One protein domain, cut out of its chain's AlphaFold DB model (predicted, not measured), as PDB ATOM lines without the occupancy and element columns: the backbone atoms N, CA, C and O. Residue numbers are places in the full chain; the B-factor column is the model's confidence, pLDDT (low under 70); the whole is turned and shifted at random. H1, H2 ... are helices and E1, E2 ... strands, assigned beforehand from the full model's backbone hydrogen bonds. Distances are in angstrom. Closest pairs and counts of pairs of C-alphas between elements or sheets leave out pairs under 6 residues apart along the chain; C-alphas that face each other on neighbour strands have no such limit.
ATOM      1  N   ALA A 315      17.155  31.112 344.701       47.66
ATOM      2  CA  ALA A 315      17.665  32.297 345.394       47.66
ATOM      3  C   ALA A 315      18.494  33.245 344.503       47.66
ATOM      4  O   ALA A 315      18.776  34.368 344.931       47.66
ATOM      5  N   ASN A 316      18.940  32.816 343.316       47.00
ATOM      6  CA  ASN A 316      19.742  33.624 342.387       47.00
ATOM      7  C   ASN A 316      18.994  34.013 341.102       47.00
ATOM      8  O   ASN A 316      19.587  34.694 340.264       47.00
ATOM      9  N   THR A 317      17.726  33.633 340.940       51.53
ATOM     10  CA  THR A 317      16.922  33.977 339.763       51.53
ATOM     11  C   THR A 317      15.773  34.889 340.169       51.53
ATOM     12  O   THR A 317      15.008  34.570 341.070       51.53
ATOM     13  N   ALA A 318      15.697  36.064 339.541       59.12
ATOM     14  CA  ALA A 318      14.588  36.986 339.756       59.12
ATOM     15  C   ALA A 318      13.366  36.487 338.979       59.12
ATOM     16  O   ALA A 318      13.496  36.050 337.830       59.12
ATOM     17  N   ASP A 319      12.195  36.551 339.607       65.69
ATOM     18  CA  ASP A 319      10.934  36.232 338.942       65.69
ATOM     19  C   ASP A 319      10.576  37.320 337.914       65.69
ATOM     20  O   ASP A 319      10.965  38.480 338.074       65.69
ATOM     21  N   TRP A 320       9.840  36.984 336.849       66.44
ATOM     22  CA  TRP A 320       9.510  37.978 335.813       66.44
ATOM     23  C   TRP A 320       8.668  39.130 336.370       66.44
ATOM     24  O   TRP A 320       8.912  40.286 336.033       66.44
ATOM     25  N   THR A 321       7.779  38.833 337.320       73.00
ATOM     26  CA  THR A 321       6.998  39.842 338.046       73.00
ATOM     27  C   THR A 321       7.880  40.768 338.895       73.00
ATOM     28  O   THR A 321       7.657  41.979 338.935       73.00
ATOM     29  N   GLU A 322       8.939  40.236 339.517       77.06
ATOM     30  CA  GLU A 322       9.923  41.004 340.290       77.06
ATOM     31  C   GLU A 322      10.751  41.920 339.377       77.06
ATOM     32  O   GLU A 322      11.005  43.077 339.718       77.06
ATOM     33  N   ILE A 323      11.135  41.433 338.192       77.38
ATOM     34  CA  ILE A 323      11.859  42.223 337.189       77.38
ATOM     35  C   ILE A 323      10.962  43.311 336.609       77.38
ATOM     36  O   ILE A 323      11.407  44.446 336.465       77.38
ATOM     37  N   GLU A 324       9.707  43.005 336.295       78.50
ATOM     38  CA  GLU A 324       8.753  43.981 335.777       78.50
ATOM     39  C   GLU A 324       8.471  45.078 336.811       78.50
ATOM     40  O   GLU A 324       8.552  46.269 336.492       78.50
ATOM     41  N   HIS A 325       8.241  44.699 338.073       84.25
ATOM     42  CA  HIS A 325       8.104  45.640 339.184       84.25
ATOM     43  C   HIS A 325       9.369  46.494 339.356       84.25
ATOM     44  O   HIS A 325       9.295  47.720 339.488       84.25
ATOM     45  N   PHE A 326      10.547  45.869 339.291       86.12
ATOM     46  CA  PHE A 326      11.827  46.566 339.325       86.12
ATOM     47  C   PHE A 326      11.951  47.572 338.172       86.12
ATOM     48  O   PHE A 326      12.211  48.744 338.423       86.12
ATOM     49  N   LEU A 327      11.713  47.173 336.922       84.00
ATOM     50  CA  LEU A 327      11.842  48.052 335.755       84.00
ATOM     51  C   LEU A 327      10.861  49.233 335.803       84.00
ATOM     52  O   LEU A 327      11.228  50.339 335.397       84.00
ATOM     53  N   ARG A 328       9.654  49.022 336.344       83.56
ATOM     54  CA  ARG A 328       8.618  50.056 336.516       83.56
ATOM     55  C   ARG A 328       8.862  50.994 337.699       83.56
ATOM     56  O   ARG A 328       8.270  52.070 337.744       83.56
ATOM     57  N   SER A 329       9.738  50.631 338.635       85.88
ATOM     58  CA  SER A 329      10.050  51.467 339.798       85.88
ATOM     59  C   SER A 329      10.785  52.759 339.391       85.88
ATOM     60  O   SER A 329      11.633  52.729 338.486       85.88
ATOM     61  N   PRO A 330      10.513  53.905 340.048       85.69
ATOM     62  CA  PRO A 330      11.189  55.162 339.743       85.69
ATOM     63  C   PRO A 330      12.676  55.124 340.157       85.69
ATOM     64  O   PRO A 330      13.023  54.529 341.178       85.69
ATOM     65  N   PRO A 331      13.587  55.769 339.402       86.69
ATOM     66  CA  PRO A 331      14.968  55.972 339.837       86.69
ATOM     67  C   PRO A 331      15.043  56.902 341.068       86.69
ATOM     68  O   PRO A 331      14.360  57.926 341.064       86.69
ATOM     69  N   PRO A 332      15.908  56.646 342.069       86.94
ATOM     70  CA  PRO A 332      16.827  55.517 342.189       86.94
ATOM     71  C   PRO A 332      16.120  54.235 342.659       86.94
ATOM     72  O   PRO A 332      15.551  54.189 343.743       86.94
ATOM     73  N   ARG A 333      16.232  53.166 341.867       88.12
ATOM     74  CA  ARG A 333      15.601  51.870 342.142       88.12
ATOM     75  C   ARG A 333      16.371  51.070 343.183       88.12
ATOM     76  O   ARG A 333      17.608  51.105 343.225       88.12
ATOM     77  N   GLU A 334      15.647  50.274 343.956       86.94
ATOM     78  CA  GLU A 334      16.238  49.201 344.747       86.94
ATOM     79  C   GLU A 334      16.508  47.995 343.848       86.94
ATOM     80  O   GLU A 334      15.621  47.529 343.146       86.94
ATOM     81  N   VAL A 335      17.755  47.514 343.825       84.75
ATOM     82  CA  VAL A 335      18.152  46.404 342.948       84.75
ATOM     83  C   VAL A 335      17.919  45.072 343.667       84.75
ATOM     84  O   VAL A 335      18.599  44.813 344.679       84.75
ATOM     85  N   PRO A 336      17.051  44.194 343.126       84.88
ATOM     86  CA  PRO A 336      16.846  42.845 343.635       84.88
ATOM     87  C   PRO A 336      18.157  42.099 343.873       84.88
ATOM     88  O   PRO A 336      19.137  42.248 343.133       84.88
ATOM     89  N   ALA A 337      18.203  41.280 344.925       78.44
ATOM     90  CA  ALA A 337      19.414  40.547 345.288       78.44
ATOM     91  C   ALA A 337      19.861  39.566 344.189       78.44
ATOM     92  O   ALA A 337      21.065  39.349 344.033       78.44
ATOM     93  N   ALA A 338      18.921  38.995 343.430       74.25
ATOM     94  CA  ALA A 338      19.199  38.120 342.292       74.25
ATOM     95  C   ALA A 338      19.889  38.883 341.144       74.25
ATOM     96  O   ALA A 338      21.027  38.566 340.795       74.25
ATOM     97  N   ILE A 339      19.283  39.980 340.668       78.44
ATOM     98  CA  ILE A 339      19.844  40.833 339.601       78.44
ATOM     99  C   ILE A 339      21.218  41.386 340.007       78.44
ATOM    100  O   ILE A 339      22.178  41.368 339.235       78.44
ATOM    101  N   ARG A 340      21.353  41.837 341.259       79.94
ATOM    102  CA  ARG A 340      22.623  42.339 341.799       79.94
ATOM    103  C   ARG A 340      23.710  41.265 341.803       79.94
ATOM    104  O   ARG A 340      24.838  41.568 341.427       79.94
ATOM    105  N   ARG A 341      23.406  40.023 342.188       72.12
ATOM    106  CA  ARG A 341      24.384  38.922 342.164       72.12
ATOM    107  C   ARG A 341      24.789  38.545 340.740       72.12
ATOM    108  O   ARG A 341      25.984  38.404 340.495       72.12
ATOM    109  N   GLN A 342      23.830  38.476 339.816       73.12
ATOM    110  CA  GLN A 342      24.067  38.136 338.410       73.12
ATOM    111  C   GLN A 342      24.949  39.173 337.692       73.12
ATOM    112  O   GLN A 342      25.829  38.804 336.921       73.12
ATOM    113  N   ARG A 343      24.744  40.474 337.952       73.38
ATOM    114  CA  ARG A 343      25.409  41.569 337.212       73.38
ATOM    115  C   ARG A 343      26.593  42.221 337.929       73.38
ATOM    116  O   ARG A 343      27.452  42.804 337.266       73.38
ATOM    117  N   ALA A 344      26.628  42.196 339.260       67.38
ATOM    118  CA  ALA A 344      27.636  42.896 340.064       67.38
ATOM    119  C   ALA A 344      28.581  41.952 340.838       67.38
ATOM    120  O   ALA A 344      29.562  42.426 341.419       67.38
ATOM    121  N   GLY A 345      28.311  40.638 340.834       61.25
ATOM    122  CA  GLY A 345      29.077  39.631 341.573       61.25
ATOM    123  C   GLY A 345      28.922  39.731 343.099       61.25
ATOM    124  O   GLY A 345      28.405  40.708 343.647       61.25
ATOM    125  N   ARG A 413      17.639  54.993 332.805       90.19
ATOM    126  CA  ARG A 413      16.328  55.343 332.247       90.19
ATOM    127  C   ARG A 413      15.804  54.176 331.427       90.19
ATOM    128  O   ARG A 413      16.566  53.568 330.679       90.19
ATOM    129  N   LEU A 414      14.525  53.860 331.611       91.19
ATOM    130  CA  LEU A 414      13.849  52.817 330.852       91.19
ATOM    131  C   LEU A 414      13.416  53.399 329.507       91.19
ATOM    132  O   LEU A 414      12.748  54.430 329.468       91.19
ATOM    133  N   HIS A 415      13.815  52.746 328.427       91.69
ATOM    134  CA  HIS A 415      13.403  53.059 327.067       91.69
ATOM    135  C   HIS A 415      12.871  51.797 326.400       91.69
ATOM    136  O   HIS A 415      13.138  50.684 326.853       91.69
ATOM    137  N   SER A 416      12.136  51.989 325.314       91.00
ATOM    138  CA  SER A 416      11.721  50.898 324.450       91.00
ATOM    139  C   SER A 416      12.780  50.615 323.383       91.00
ATOM    140  O   SER A 416      13.406  51.549 322.861       91.00
ATOM    141  N   ALA A 417      13.012  49.336 323.097       93.19
ATOM    142  CA  ALA A 417      13.944  48.868 322.087       93.19
ATOM    143  C   ALA A 417      13.299  47.841 321.150       93.19
ATOM    144  O   ALA A 417      12.654  46.891 321.583       93.19
ATOM    145  N   GLU A 418      13.568  48.001 319.860       94.50
ATOM    146  CA  GLU A 418      13.194  47.083 318.790       94.50
ATOM    147  C   GLU A 418      14.388  46.176 318.461       94.50
ATOM    148  O   GLU A 418      15.506  46.655 318.229       94.50
ATOM    149  N   ILE A 419      14.179  44.859 318.421       95.19
ATOM    150  CA  ILE A 419      15.227  43.908 318.035       95.19
ATOM    151  C   ILE A 419      15.285  43.808 316.507       95.19
ATOM    152  O   ILE A 419      14.423  43.222 315.866       95.19
ATOM    153  N   VAL A 420      16.356  44.337 315.916       94.88
ATOM    154  CA  VAL A 420      16.548  44.404 314.458       94.88
ATOM    155  C   VAL A 420      17.096  43.085 313.908       94.88
ATOM    156  O   VAL A 420      16.641  42.570 312.885       94.88
ATOM    157  N   GLU A 421      18.086  42.494 314.578       94.50
ATOM    158  CA  GLU A 421      18.741  41.262 314.124       94.50
ATOM    159  C   GLU A 421      19.051  40.336 315.296       94.50
ATOM    160  O   GLU A 421      19.544  40.778 316.329       94.50
ATOM    161  N   VAL A 422      18.801  39.042 315.101       94.50
ATOM    162  CA  VAL A 422      19.257  37.965 315.980       94.50
ATOM    163  C   VAL A 422      19.931  36.940 315.085       94.50
ATOM    164  O   VAL A 422      19.272  36.296 314.270       94.50
ATOM    165  N   ARG A 423      21.253  36.814 315.195       92.50
ATOM    166  CA  ARG A 423      22.047  35.884 314.389       92.50
ATOM    167  C   ARG A 423      22.679  34.835 315.288       92.50
ATOM    168  O   ARG A 423      23.401  35.168 316.227       92.50
ATOM    169  N   HIS A 424      22.463  33.567 314.955       88.31
ATOM    170  CA  HIS A 424      23.226  32.483 315.559       88.31
ATOM    171  C   HIS A 424      24.684  32.594 315.106       88.31
ATOM    172  O   HIS A 424      24.967  32.630 313.910       88.31
ATOM    173  N   THR A 425      25.613  32.701 316.050       83.94
ATOM    174  CA  THR A 425      27.022  32.964 315.716       83.94
ATOM    175  C   THR A 425      27.774  31.708 315.269       83.94
ATOM    176  O   THR A 425      28.877  31.823 314.747       83.94
ATOM    177  N   GLY A 426      27.189  30.520 315.473       71.56
ATOM    178  CA  GLY A 426      27.866  29.232 315.275       71.56
ATOM    179  C   GLY A 426      28.841  28.879 316.402       71.56
ATOM    180  O   GLY A 426      29.436  27.808 316.377       71.56
ATOM    181  N   TRP A 427      28.989  29.762 317.392       65.94
ATOM    182  CA  TRP A 427      29.777  29.526 318.592       65.94
ATOM    183  C   TRP A 427      28.860  29.101 319.732       65.94
ATOM    184  O   TRP A 427      27.772  29.650 319.915       65.94
ATOM    185  N   GLU A 428      29.331  28.155 320.532       63.72
ATOM    186  CA  GLU A 428      28.693  27.757 321.780       63.72
ATOM    187  C   GLU A 428      29.612  28.089 322.952       63.72
ATOM    188  O   GLU A 428      30.836  27.964 322.871       63.72
ATOM    189  N   VAL A 429      29.019  28.517 324.063       53.91
ATOM    190  CA  VAL A 429      29.720  28.771 325.322       53.91
ATOM    191  C   VAL A 429      28.960  28.018 326.410       53.91
ATOM    192  O   VAL A 429      27.809  28.335 326.670       53.91
ATOM    193  N   ASN A 430      29.582  27.025 327.053       59.03
ATOM    194  CA  ASN A 430      28.957  26.171 328.083       59.03
ATOM    195  C   ASN A 430      27.763  25.363 327.559       59.03
ATOM    196  O   ASN A 430      26.742  25.244 328.230       59.03
ATOM    197  N   SER A 431      27.876  24.821 326.343       60.25
ATOM    198  CA  SER A 431      26.771  24.125 325.659       60.25
ATOM    199  C   SER A 431      25.530  25.007 325.455       60.25
ATOM    200  O   SER A 431      24.435  24.498 325.230       60.25
ATOM    201  N   GLN A 432      25.684  26.331 325.562       69.12
ATOM    202  CA  GLN A 432      24.648  27.291 325.223       69.12
ATOM    203  C   GLN A 432      25.000  27.962 323.893       69.12
ATOM    204  O   GLN A 432      26.094  28.533 323.776       69.12
ATOM    205  N   PRO A 433      24.093  27.941 322.902       76.06
ATOM    206  CA  PRO A 433      24.298  28.654 321.649       76.06
ATOM    207  C   PRO A 433      24.482  30.152 321.899       76.06
ATOM    208  O   PRO A 433      23.785  30.742 322.729       76.06
ATOM    209  N   GLN A 434      25.439  30.777 321.211       88.50
ATOM    210  CA  GLN A 434      25.666  32.219 321.279       88.50
ATOM    211  C   GLN A 434      24.955  32.936 320.129       88.50
ATOM    212  O   GLN A 434      25.138  32.620 318.948       88.50
ATOM    213  N   PHE A 435      24.238  33.998 320.482       89.50
ATOM    214  CA  PHE A 435      23.472  34.835 319.571       89.50
ATOM    215  C   PHE A 435      24.036  36.251 319.577       89.50
ATOM    216  O   PHE A 435      24.227  36.854 320.634       89.50
ATOM    217  N   ALA A 436      24.295  36.791 318.390       92.50
ATOM    218  CA  ALA A 436      24.567  38.204 318.200       92.50
ATOM    219  C   ALA A 436      23.231  38.919 317.998       92.50
ATOM    220  O   ALA A 436      22.504  38.614 317.052       92.50
ATOM    221  N   VAL A 437      22.910  39.843 318.902       93.06
ATOM    222  CA  VAL A 437      21.648  40.580 318.898       93.06
ATOM    223  C   VAL A 437      21.922  42.052 318.641       93.06
ATOM    224  O   VAL A 437      22.678  42.686 319.375       93.06
ATOM    225  N   SER A 438      21.295  42.587 317.601       94.25
ATOM    226  CA  SER A 438      21.301  44.001 317.245       94.25
ATOM    227  C   SER A 438      19.935  44.581 317.576       94.25
ATOM    228  O   SER A 438      18.926  44.097 317.068       94.25
ATOM    229  N   TYR A 439      19.896  45.619 318.400       94.12
ATOM    230  CA  TYR A 439      18.655  46.293 318.770       94.12
ATOM    231  C   TYR A 439      18.789  47.802 318.611       94.12
ATOM    232  O   TYR A 439      19.876  48.380 318.731       94.12
ATOM    233  N   ARG A 440      17.662  48.435 318.309       94.12
ATOM    234  CA  ARG A 440      17.522  49.868 318.108       94.12
ATOM    235  C   ARG A 440      16.656  50.437 319.217       94.12
ATOM    236  O   ARG A 440      15.657  49.838 319.574       94.12
ATOM    237  N   TYR A 441      17.017  51.593 319.746       92.12
ATOM    238  CA  TYR A 441      16.201  52.291 320.736       92.12
ATOM    239  C   TYR A 441      16.206  53.794 320.486       92.12
ATOM    240  O   TYR A 441      17.140  54.344 319.888       92.12
ATOM    241  N   HIS A 442      15.166  54.459 320.981       88.38
ATOM    242  CA  HIS A 442      15.020  55.907 320.908       88.38
ATOM    243  C   HIS A 442      15.321  56.533 322.267       88.38
ATOM    244  O   HIS A 442      14.588  56.334 323.238       88.38
ATOM    245  N   ALA A 443      16.398  57.313 322.340       84.94
ATOM    246  CA  ALA A 443      16.786  58.035 323.545       84.94
ATOM    247  C   ALA A 443      17.237  59.456 323.197       84.94
ATOM    248  O   ALA A 443      17.984  59.661 322.244       84.94
ATOM    249  N   ALA A 444      16.774  60.440 323.976       79.50
ATOM    250  CA  ALA A 444      17.108  61.858 323.795       79.50
ATOM    251  C   ALA A 444      16.878  62.383 322.356       79.50
ATOM    252  O   ALA A 444      17.692  63.133 321.824       79.50
ATOM    253  N   GLY A 445      15.787  61.958 321.708       82.06
ATOM    254  CA  GLY A 445      15.438  62.376 320.342       82.06
ATOM    255  C   GLY A 445      16.299  61.759 319.234       82.06
ATOM    256  O   GLY A 445      16.141  62.127 318.075       82.06
ATOM    257  N   GLN A 446      17.195  60.821 319.560       85.62
ATOM    258  CA  GLN A 446      18.037  60.119 318.593       85.62
ATOM    259  C   GLN A 446      17.749  58.618 318.592       85.62
ATOM    260  O   GLN A 446      17.591  57.985 319.638       85.62
ATOM    261  N   THR A 447      17.746  58.045 317.395       89.00
ATOM    262  CA  THR A 447      17.713  56.601 317.174       89.00
ATOM    263  C   THR A 447      19.130  56.053 317.262       89.00
ATOM    264  O   THR A 447      20.008  56.486 316.515       89.00
ATOM    265  N   ARG A 448      19.371  55.095 318.156       90.75
ATOM    266  CA  ARG A 448      20.683  54.452 318.320       90.75
ATOM    267  C   ARG A 448      20.575  52.957 318.103       90.75
ATOM    268  O   ARG A 448      19.550  52.362 318.413       90.75
ATOM    269  N   MET A 449      21.647  52.360 317.591       91.69
ATOM    270  CA  MET A 449      21.774  50.916 317.407       91.69
ATOM    271  C   MET A 449      22.879  50.384 318.317       91.69
ATOM    272  O   MET A 449      23.950  50.988 318.424       91.69
ATOM    273  N   LYS A 450      22.620  49.263 318.987       92.50
ATOM    274  CA  LYS A 450      23.582  48.574 319.848       92.50
ATOM    275  C   LYS A 450      23.583  47.086 319.555       92.50
ATOM    276  O   LYS A 450      22.602  46.526 319.075       92.50
ATOM    277  N   HIS A 451      24.710  46.468 319.880       92.25
ATOM    278  CA  HIS A 451      24.931  45.045 319.712       92.25
ATOM    279  C   HIS A 451      25.249  44.426 321.067       92.25
ATOM    280  O   HIS A 451      26.046  44.972 321.834       92.25
ATOM    281  N   CYS A 452      24.649  43.281 321.362       90.38
ATOM    282  CA  CYS A 452      24.990  42.475 322.522       90.38
ATOM    283  C   CYS A 452      25.080  40.993 322.150       90.38
ATOM    284  O   CYS A 452      24.647  40.559 321.082       90.38
ATOM    285  N   LYS A 453      25.703  40.221 323.039       90.75
ATOM    286  CA  LYS A 453      25.792  38.765 322.941       90.75
ATOM    287  C   LYS A 453      24.842  38.167 323.968       90.75
ATOM    288  O   LYS A 453      24.938  38.512 325.145       90.75
ATOM    289  N   LEU A 454      23.942  37.304 323.513       88.50
ATOM    290  CA  LEU A 454      23.048  36.515 324.360       88.50
ATOM    291  C   LEU A 454      23.402  35.034 324.235       88.50
ATOM    292  O   LEU A 454      24.001  34.619 323.241       88.50
ATOM    293  N   TYR A 455      23.042  34.249 325.245       85.31
ATOM    294  CA  TYR A 455      23.398  32.837 325.336       85.31
ATOM    295  C   TYR A 455      22.168  31.996 325.658       85.31
ATOM    296  O   TYR A 455      21.322  32.407 326.460       85.31
ATOM    297  N   GLY A 456      22.079  30.830 325.020       86.38
ATOM    298  CA  GLY A 456      21.045  29.834 325.275       86.38
ATOM    299  C   GLY A 456      19.645  30.426 325.173       86.38
ATOM    300  O   GLY A 456      19.312  31.111 324.206       86.38
ATOM    301  N   ALA A 457      18.846  30.205 326.210       81.31
ATOM    302  CA  ALA A 457      17.437  30.563 326.213       81.31
ATOM    303  C   ALA A 457      17.171  32.091 326.176       81.31
ATOM    304  O   ALA A 457      16.115  32.510 325.718       81.31
ATOM    305  N   HIS A 458      18.138  32.952 326.531       87.19
ATOM    306  CA  HIS A 458      18.006  34.404 326.301       87.19
ATOM    307  C   HIS A 458      18.078  34.786 324.819       87.19
ATOM    308  O   HIS A 458      17.458  35.758 324.393       87.19
ATOM    309  N   GLY A 459      18.884  34.064 324.038       88.06
ATOM    310  CA  GLY A 459      18.991  34.302 322.604       88.06
ATOM    311  C   GLY A 459      17.770  33.798 321.844       88.06
ATOM    312  O   GLY A 459      17.313  34.471 320.924       88.06
ATOM    313  N   GLU A 460      17.205  32.675 322.291       86.75
ATOM    314  CA  GLU A 460      15.908  32.179 321.818       86.75
ATOM    315  C   GLU A 460      14.778  33.166 322.141       86.75
ATOM    316  O   GLU A 460      14.032  33.547 321.246       86.75
ATOM    317  N   LEU A 461      14.733  33.698 323.370       86.75
ATOM    318  CA  LEU A 461      13.763  34.733 323.737       86.75
ATOM    319  C   LEU A 461      13.892  35.989 322.864       86.75
ATOM    320  O   LEU A 461      12.898  36.555 322.426       86.75
ATOM    321  N   ALA A 462      15.118  36.429 322.567       90.50
ATOM    322  CA  ALA A 462      15.327  37.562 321.669       90.50
ATOM    323  C   ALA A 462      14.846  37.285 320.238       90.50
ATOM    324  O   ALA A 462      14.395  38.211 319.563       90.50
ATOM    325  N   ARG A 463      14.938  36.035 319.770       91.44
ATOM    326  CA  ARG A 463      14.396  35.621 318.472       91.44
ATOM    327  C   ARG A 463      12.866  35.681 318.478       91.44
ATOM    328  O   ARG A 463      12.309  36.281 317.570       91.44
ATOM    329  N   GLU A 464      12.220  35.160 319.518       89.12
ATOM    330  CA  GLU A 464      10.756  35.196 319.682       89.12
ATOM    331  C   GLU A 464      10.219  36.638 319.760       89.12
ATOM    332  O   GLU A 464       9.273  36.998 319.061       89.12
ATOM    333  N   VAL A 465      10.873  37.507 320.539       89.56
ATOM    334  CA  VAL A 465      10.522  38.939 320.627       89.56
ATOM    335  C   VAL A 465      10.692  39.638 319.274       89.56
ATOM    336  O   VAL A 465       9.861  40.448 318.871       89.56
ATOM    337  N   LYS A 466      11.741  39.296 318.516       92.69
ATOM    338  CA  LYS A 466      11.912  39.808 317.152       92.69
ATOM    339  C   LYS A 466      10.802  39.323 316.207       92.69
ATOM    340  O   LYS A 466      10.337  40.102 315.382       92.69
ATOM    341  N   GLU A 467      10.420  38.049 316.279       90.75
ATOM    342  CA  GLU A 467       9.402  37.447 315.404       90.75
ATOM    343  C   GLU A 467       7.989  37.965 315.698       90.75
ATOM    344  O   GLU A 467       7.209  38.171 314.771       90.75
ATOM    345  N   SER A 468       7.680  38.227 316.969       90.06
ATOM    346  CA  SER A 468       6.419  38.852 317.396       90.06
ATOM    347  C   SER A 468       6.340  40.348 317.072       90.06
ATOM    348  O   SER A 468       5.243  40.901 317.009       90.06
ATOM    349  N   GLY A 469       7.483  41.006 316.840       88.19
ATOM    350  CA  GLY A 469       7.557  42.456 316.649       88.19
ATOM    351  C   GLY A 469       7.297  43.243 317.937       88.19
ATOM    352  O   GLY A 469       7.005  44.436 317.875       88.19
ATOM    353  N   GLU A 470       7.381  42.582 319.093       88.19
ATOM    354  CA  GLU A 470       7.192  43.223 320.384       88.19
ATOM    355  C   GLU A 470       8.390  44.099 320.752       88.19
ATOM    356  O   GLU A 470       9.564  43.782 320.530       88.19
ATOM    357  N   GLU A 471       8.076  45.233 321.363       89.75
ATOM    358  CA  GLU A 471       9.066  46.124 321.932       89.75
ATOM    359  C   GLU A 471       9.599  45.563 323.259       89.75
ATOM    360  O   GLU A 471       8.838  45.144 324.132       89.75
ATOM    361  N   THR A 472      10.921  45.586 323.446       89.88
ATOM    362  CA  THR A 472      11.564  45.094 324.670       89.88
ATOM    363  C   THR A 472      12.165  46.244 325.481       89.88
ATOM    364  O   THR A 472      12.741  47.175 324.908       89.88
ATOM    365  N   PRO A 473      12.087  46.220 326.822       91.00
ATOM    366  CA  PRO A 473      12.672  47.276 327.636       91.00
ATOM    367  C   PRO A 473      14.201  47.303 327.510       91.00
ATOM    368  O   PRO A 473      14.858  46.264 327.494       91.00
ATOM    369  N   VAL A 474      14.794  48.495 327.501       92.56
ATOM    370  CA  VAL A 474      16.240  48.712 327.626       92.56
ATOM    371  C   VAL A 474      16.517  49.746 328.715       92.56
ATOM    372  O   VAL A 474      15.896  50.807 328.768       92.56
ATOM    373  N   LEU A 475      17.464  49.445 329.602       91.81
ATOM    374  CA  LEU A 475      17.995  50.406 330.565       91.81
ATOM    375  C   LEU A 475      19.190  51.129 329.956       91.81
ATOM    376  O   LEU A 475      20.090  50.485 329.420       91.81
ATOM    377  N   ILE A 476      19.223  52.452 330.079       91.31
ATOM    378  CA  ILE A 476      20.314  53.301 329.586       91.31
ATOM    379  C   ILE A 476      20.904  54.081 330.756       91.31
ATOM    380  O   ILE A 476      20.166  54.725 331.503       91.31
ATOM    381  N   ASP A 477      22.226  54.043 330.919       90.12
ATOM    382  CA  ASP A 477      22.911  54.822 331.953       90.12
ATOM    383  C   ASP A 477      22.859  56.326 331.607       90.12
ATOM    384  O   ASP A 477      23.354  56.719 330.546       90.12
ATOM    385  N   PRO A 478      22.288  57.190 332.472       85.56
ATOM    386  CA  PRO A 478      22.211  58.627 332.210       85.56
ATOM    387  C   PRO A 478      23.586  59.303 332.110       85.56
ATOM    388  O   PRO A 478      23.711  60.310 331.420       85.56
ATOM    389  N   GLU A 479      24.616  58.760 332.765       86.75
ATOM    390  CA  GLU A 479      25.983  59.297 332.711       86.75
ATOM    391  C   GLU A 479      26.803  58.717 331.554       86.75
ATOM    392  O   GLU A 479      27.846  59.255 331.186       86.75
ATOM    393  N   SER A 480      26.363  57.596 330.983       85.50
ATOM    394  CA  SER A 480      27.046  56.938 329.873       85.50
ATOM    395  C   SER A 480      26.017  56.337 328.917       85.50
ATOM    396  O   SER A 480      25.749  55.141 328.987       85.50
ATOM    397  N   PRO A 481      25.464  57.133 327.982       82.38
ATOM    398  CA  PRO A 481      24.426  56.673 327.053       82.38
ATOM    399  C   PRO A 481      24.836  55.477 326.179       82.38
ATOM    400  O   PRO A 481      23.994  54.815 325.580       82.38
ATOM    401  N   ASP A 482      26.138  55.199 326.080       83.00
ATOM    402  CA  ASP A 482      26.672  54.024 325.398       83.00
ATOM    403  C   ASP A 482      26.578  52.730 326.204       83.00
ATOM    404  O   ASP A 482      26.652  51.644 325.617       83.00
ATOM    405  N   HIS A 483      26.415  52.838 327.520       87.75
ATOM    406  CA  HIS A 483      26.199  51.726 328.423       87.75
ATOM    407  C   HIS A 483      24.696  51.486 328.566       87.75
ATOM    408  O   HIS A 483      23.955  52.307 329.105       87.75
ATOM    409  N   CYS A 484      24.247  50.349 328.047       89.94
ATOM    410  CA  CYS A 484      22.847  49.949 328.030       89.94
ATOM    411  C   CYS A 484      22.711  48.464 328.383       89.94
ATOM    412  O   CYS A 484      23.644  47.676 328.193       89.94
ATOM    413  N   VAL A 485      21.561  48.090 328.940       90.38
ATOM    414  CA  VAL A 485      21.218  46.706 329.283       90.38
ATOM    415  C   VAL A 485      19.853  46.387 328.707       90.38
ATOM    416  O   VAL A 485      18.875  47.044 329.053       90.38
ATOM    417  N   LEU A 486      19.790  45.377 327.845       89.94
ATOM    418  CA  LEU A 486      18.522  44.891 327.314       89.94
ATOM    419  C   LEU A 486      17.778  44.146 328.427       89.94
ATOM    420  O   LEU A 486      18.393  43.366 329.151       89.94
ATOM    421  N   GLY A 487      16.471  44.348 328.556       86.94
ATOM    422  CA  GLY A 487      15.642  43.716 329.583       86.94
ATOM    423  C   GLY A 487      15.724  42.195 329.539       86.94
ATOM    424  O   GLY A 487      15.834  41.568 330.585       86.94
ATOM    425  N   ILE A 488      15.837  41.622 328.336       86.75
ATOM    426  CA  ILE A 488      16.098  40.192 328.094       86.75
ATOM    427  C   ILE A 488      17.340  39.684 328.848       86.75
ATOM    428  O   ILE A 488      17.378  38.532 329.259       86.75
ATOM    429  N   GLN A 489      18.358  40.518 329.082       85.94
ATOM    430  CA  GLN A 489      19.560  40.130 329.838       85.94
ATOM    431  C   GLN A 489      19.331  40.058 331.351       85.94
ATOM    432  O   GLN A 489      20.195  39.567 332.075       85.94
ATOM    433  N   LEU A 490      18.213  40.601 331.830       81.88
ATOM    434  CA  LEU A 490      17.829  40.619 333.237       81.88
ATOM    435  C   LEU A 490      16.840  39.497 333.573       81.88
ATOM    436  O   LEU A 490      16.539  39.315 334.748       81.88
ATOM    437  N   THR A 491      16.335  38.769 332.568       71.88
ATOM    438  CA  THR A 491      15.289  37.751 332.740       71.88
ATOM    439  C   THR A 491      15.827  36.402 333.168       71.88
ATOM    440  O   THR A 491      16.985  36.075 332.942       71.88
ATOM    441  N   ASN A 492      14.975  35.584 333.780       64.62
ATOM    442  CA  ASN A 492      15.210  34.151 333.800       64.62
ATOM    443  C   ASN A 492      14.569  33.555 332.539       64.62
ATOM    444  O   ASN A 492      13.343  33.593 332.415       64.62
ATOM    445  N   PRO A 493      15.347  32.984 331.609       51.81
ATOM    446  CA  PRO A 493      14.789  32.498 330.360       51.81
ATOM    447  C   PRO A 493      13.993  31.184 330.524       51.81
ATOM    448  O   PRO A 493      13.308  30.775 329.596       51.81
ATOM    449  N   PHE A 494      14.022  30.550 331.706       42.06
ATOM    450  CA  PHE A 494      13.244  29.343 332.027       42.06
ATOM    451  C   PHE A 494      11.865  29.625 332.650       42.06
ATOM    452  O   PHE A 494      11.103  28.691 332.873       42.06
ATOM    453  N   ARG A 495      11.532  30.891 332.946       46.31
ATOM    454  CA  ARG A 495      10.250  31.293 333.566       46.31
ATOM    455  C   ARG A 495       9.407  32.236 332.709       46.31
ATOM    456  O   ARG A 495       8.465  32.840 333.203       46.31
ATOM    457  N   VAL A 496       9.701  32.342 331.415       42.19
ATOM    458  CA  VAL A 496       8.934  33.207 330.499       42.19
ATOM    459  C   VAL A 496       7.532  32.647 330.195       42.19
ATOM    460  O   VAL A 496       6.726  33.318 329.564       42.19
ATOM    461  N   ARG A 497       7.185  31.446 330.681       34.94
ATOM    462  CA  ARG A 497       5.825  30.902 330.573       34.94
ATOM    463  C   ARG A 497       5.379  30.224 331.868       34.94
ATOM    464  O   ARG A 497       5.765  29.086 332.134       34.94
ATOM    465  N   LEU A 498       4.543  30.929 332.626       28.62
ATOM    466  CA  LEU A 498       3.355  30.370 333.271       28.62
ATOM    467  C   LEU A 498       2.157  31.203 332.828       28.62
ATOM    468  O   LEU A 498       2.296  32.447 332.839       28.62
TER     469      LEU A 498
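What this domain is: This is residues 315 to 345 and 413 to 498 of the 498 residues of an uncharacterized protein of Roseiconus nitratireducens (UniProt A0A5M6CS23). One curled, strongly twisted antiparallel sheet folds back on itself, with long E2 and E3 facing the short hairpin E4 and E5 and with E1 as the hinge. H3 packs on E1 and E2, small H4 sits in the middle, and H1 and H2 lie beyond H4 from H3. The 117 printed residues, mixed in class, run H1 H2 E1 E2 E3 H3 E4 E5 H4; the sheet's order is E3 E2 E1 E4 E5. The whole is compact, radius of gyration of the C-alphas 14.1 A, spanning 39 by 38 by 28 A.

How they stand to each other: E1, residues 413 to 429, E2, residues 432 to 443, and E3, residues 446 to 455, form a meander, each strand the antiparallel neighbour of the one before; within hydrogen-bond range are N 436 and O 423, 2.8 A, and N 450 and O 439, 2.9 A. E1 bends by 112 degrees at residue 426. Its residues 413 to 417 pair with E4, residues 472 to 477 (N 415 to O 474, 2.9 A). E4 and E5, residues 480 to 486, form a hairpin, N 475 to O 485 being 2.8 A. H3, residues 457 to 468, is on the sheet; its closest C-alpha to E1 is Lys 466, 5.3 A from that of Ile 419. H4, residues 487 to 490, is on the same face and touches H3, whose residues 458 to 462 alone take part; the closest C-alphas, of His 458 and Ile 488, are 6.4 A apart. H1, residues 320 to 328, only grazes the sheet. H2, residues 337 to 344, is not on it. Every O i to N i+4 pair is within range in H1, H2 and H3; H4 is too short for one.

Where its parts are: E1 measures 30.6 A, E2 31.8 A, E3 28.6 A and H3 16.4 A. C-alpha 320 is at (9.510, 37.978, 335.813), C-alpha 490 at (17.829, 40.619, 333.237).

The domain as a whole: Residues 346 to 412 are not printed; the gap is 22.3 A. No link printed whole is long. Confidence is under 70 at residues 315 to 320, 344 to 345, 427 to 432 and 492 to 498.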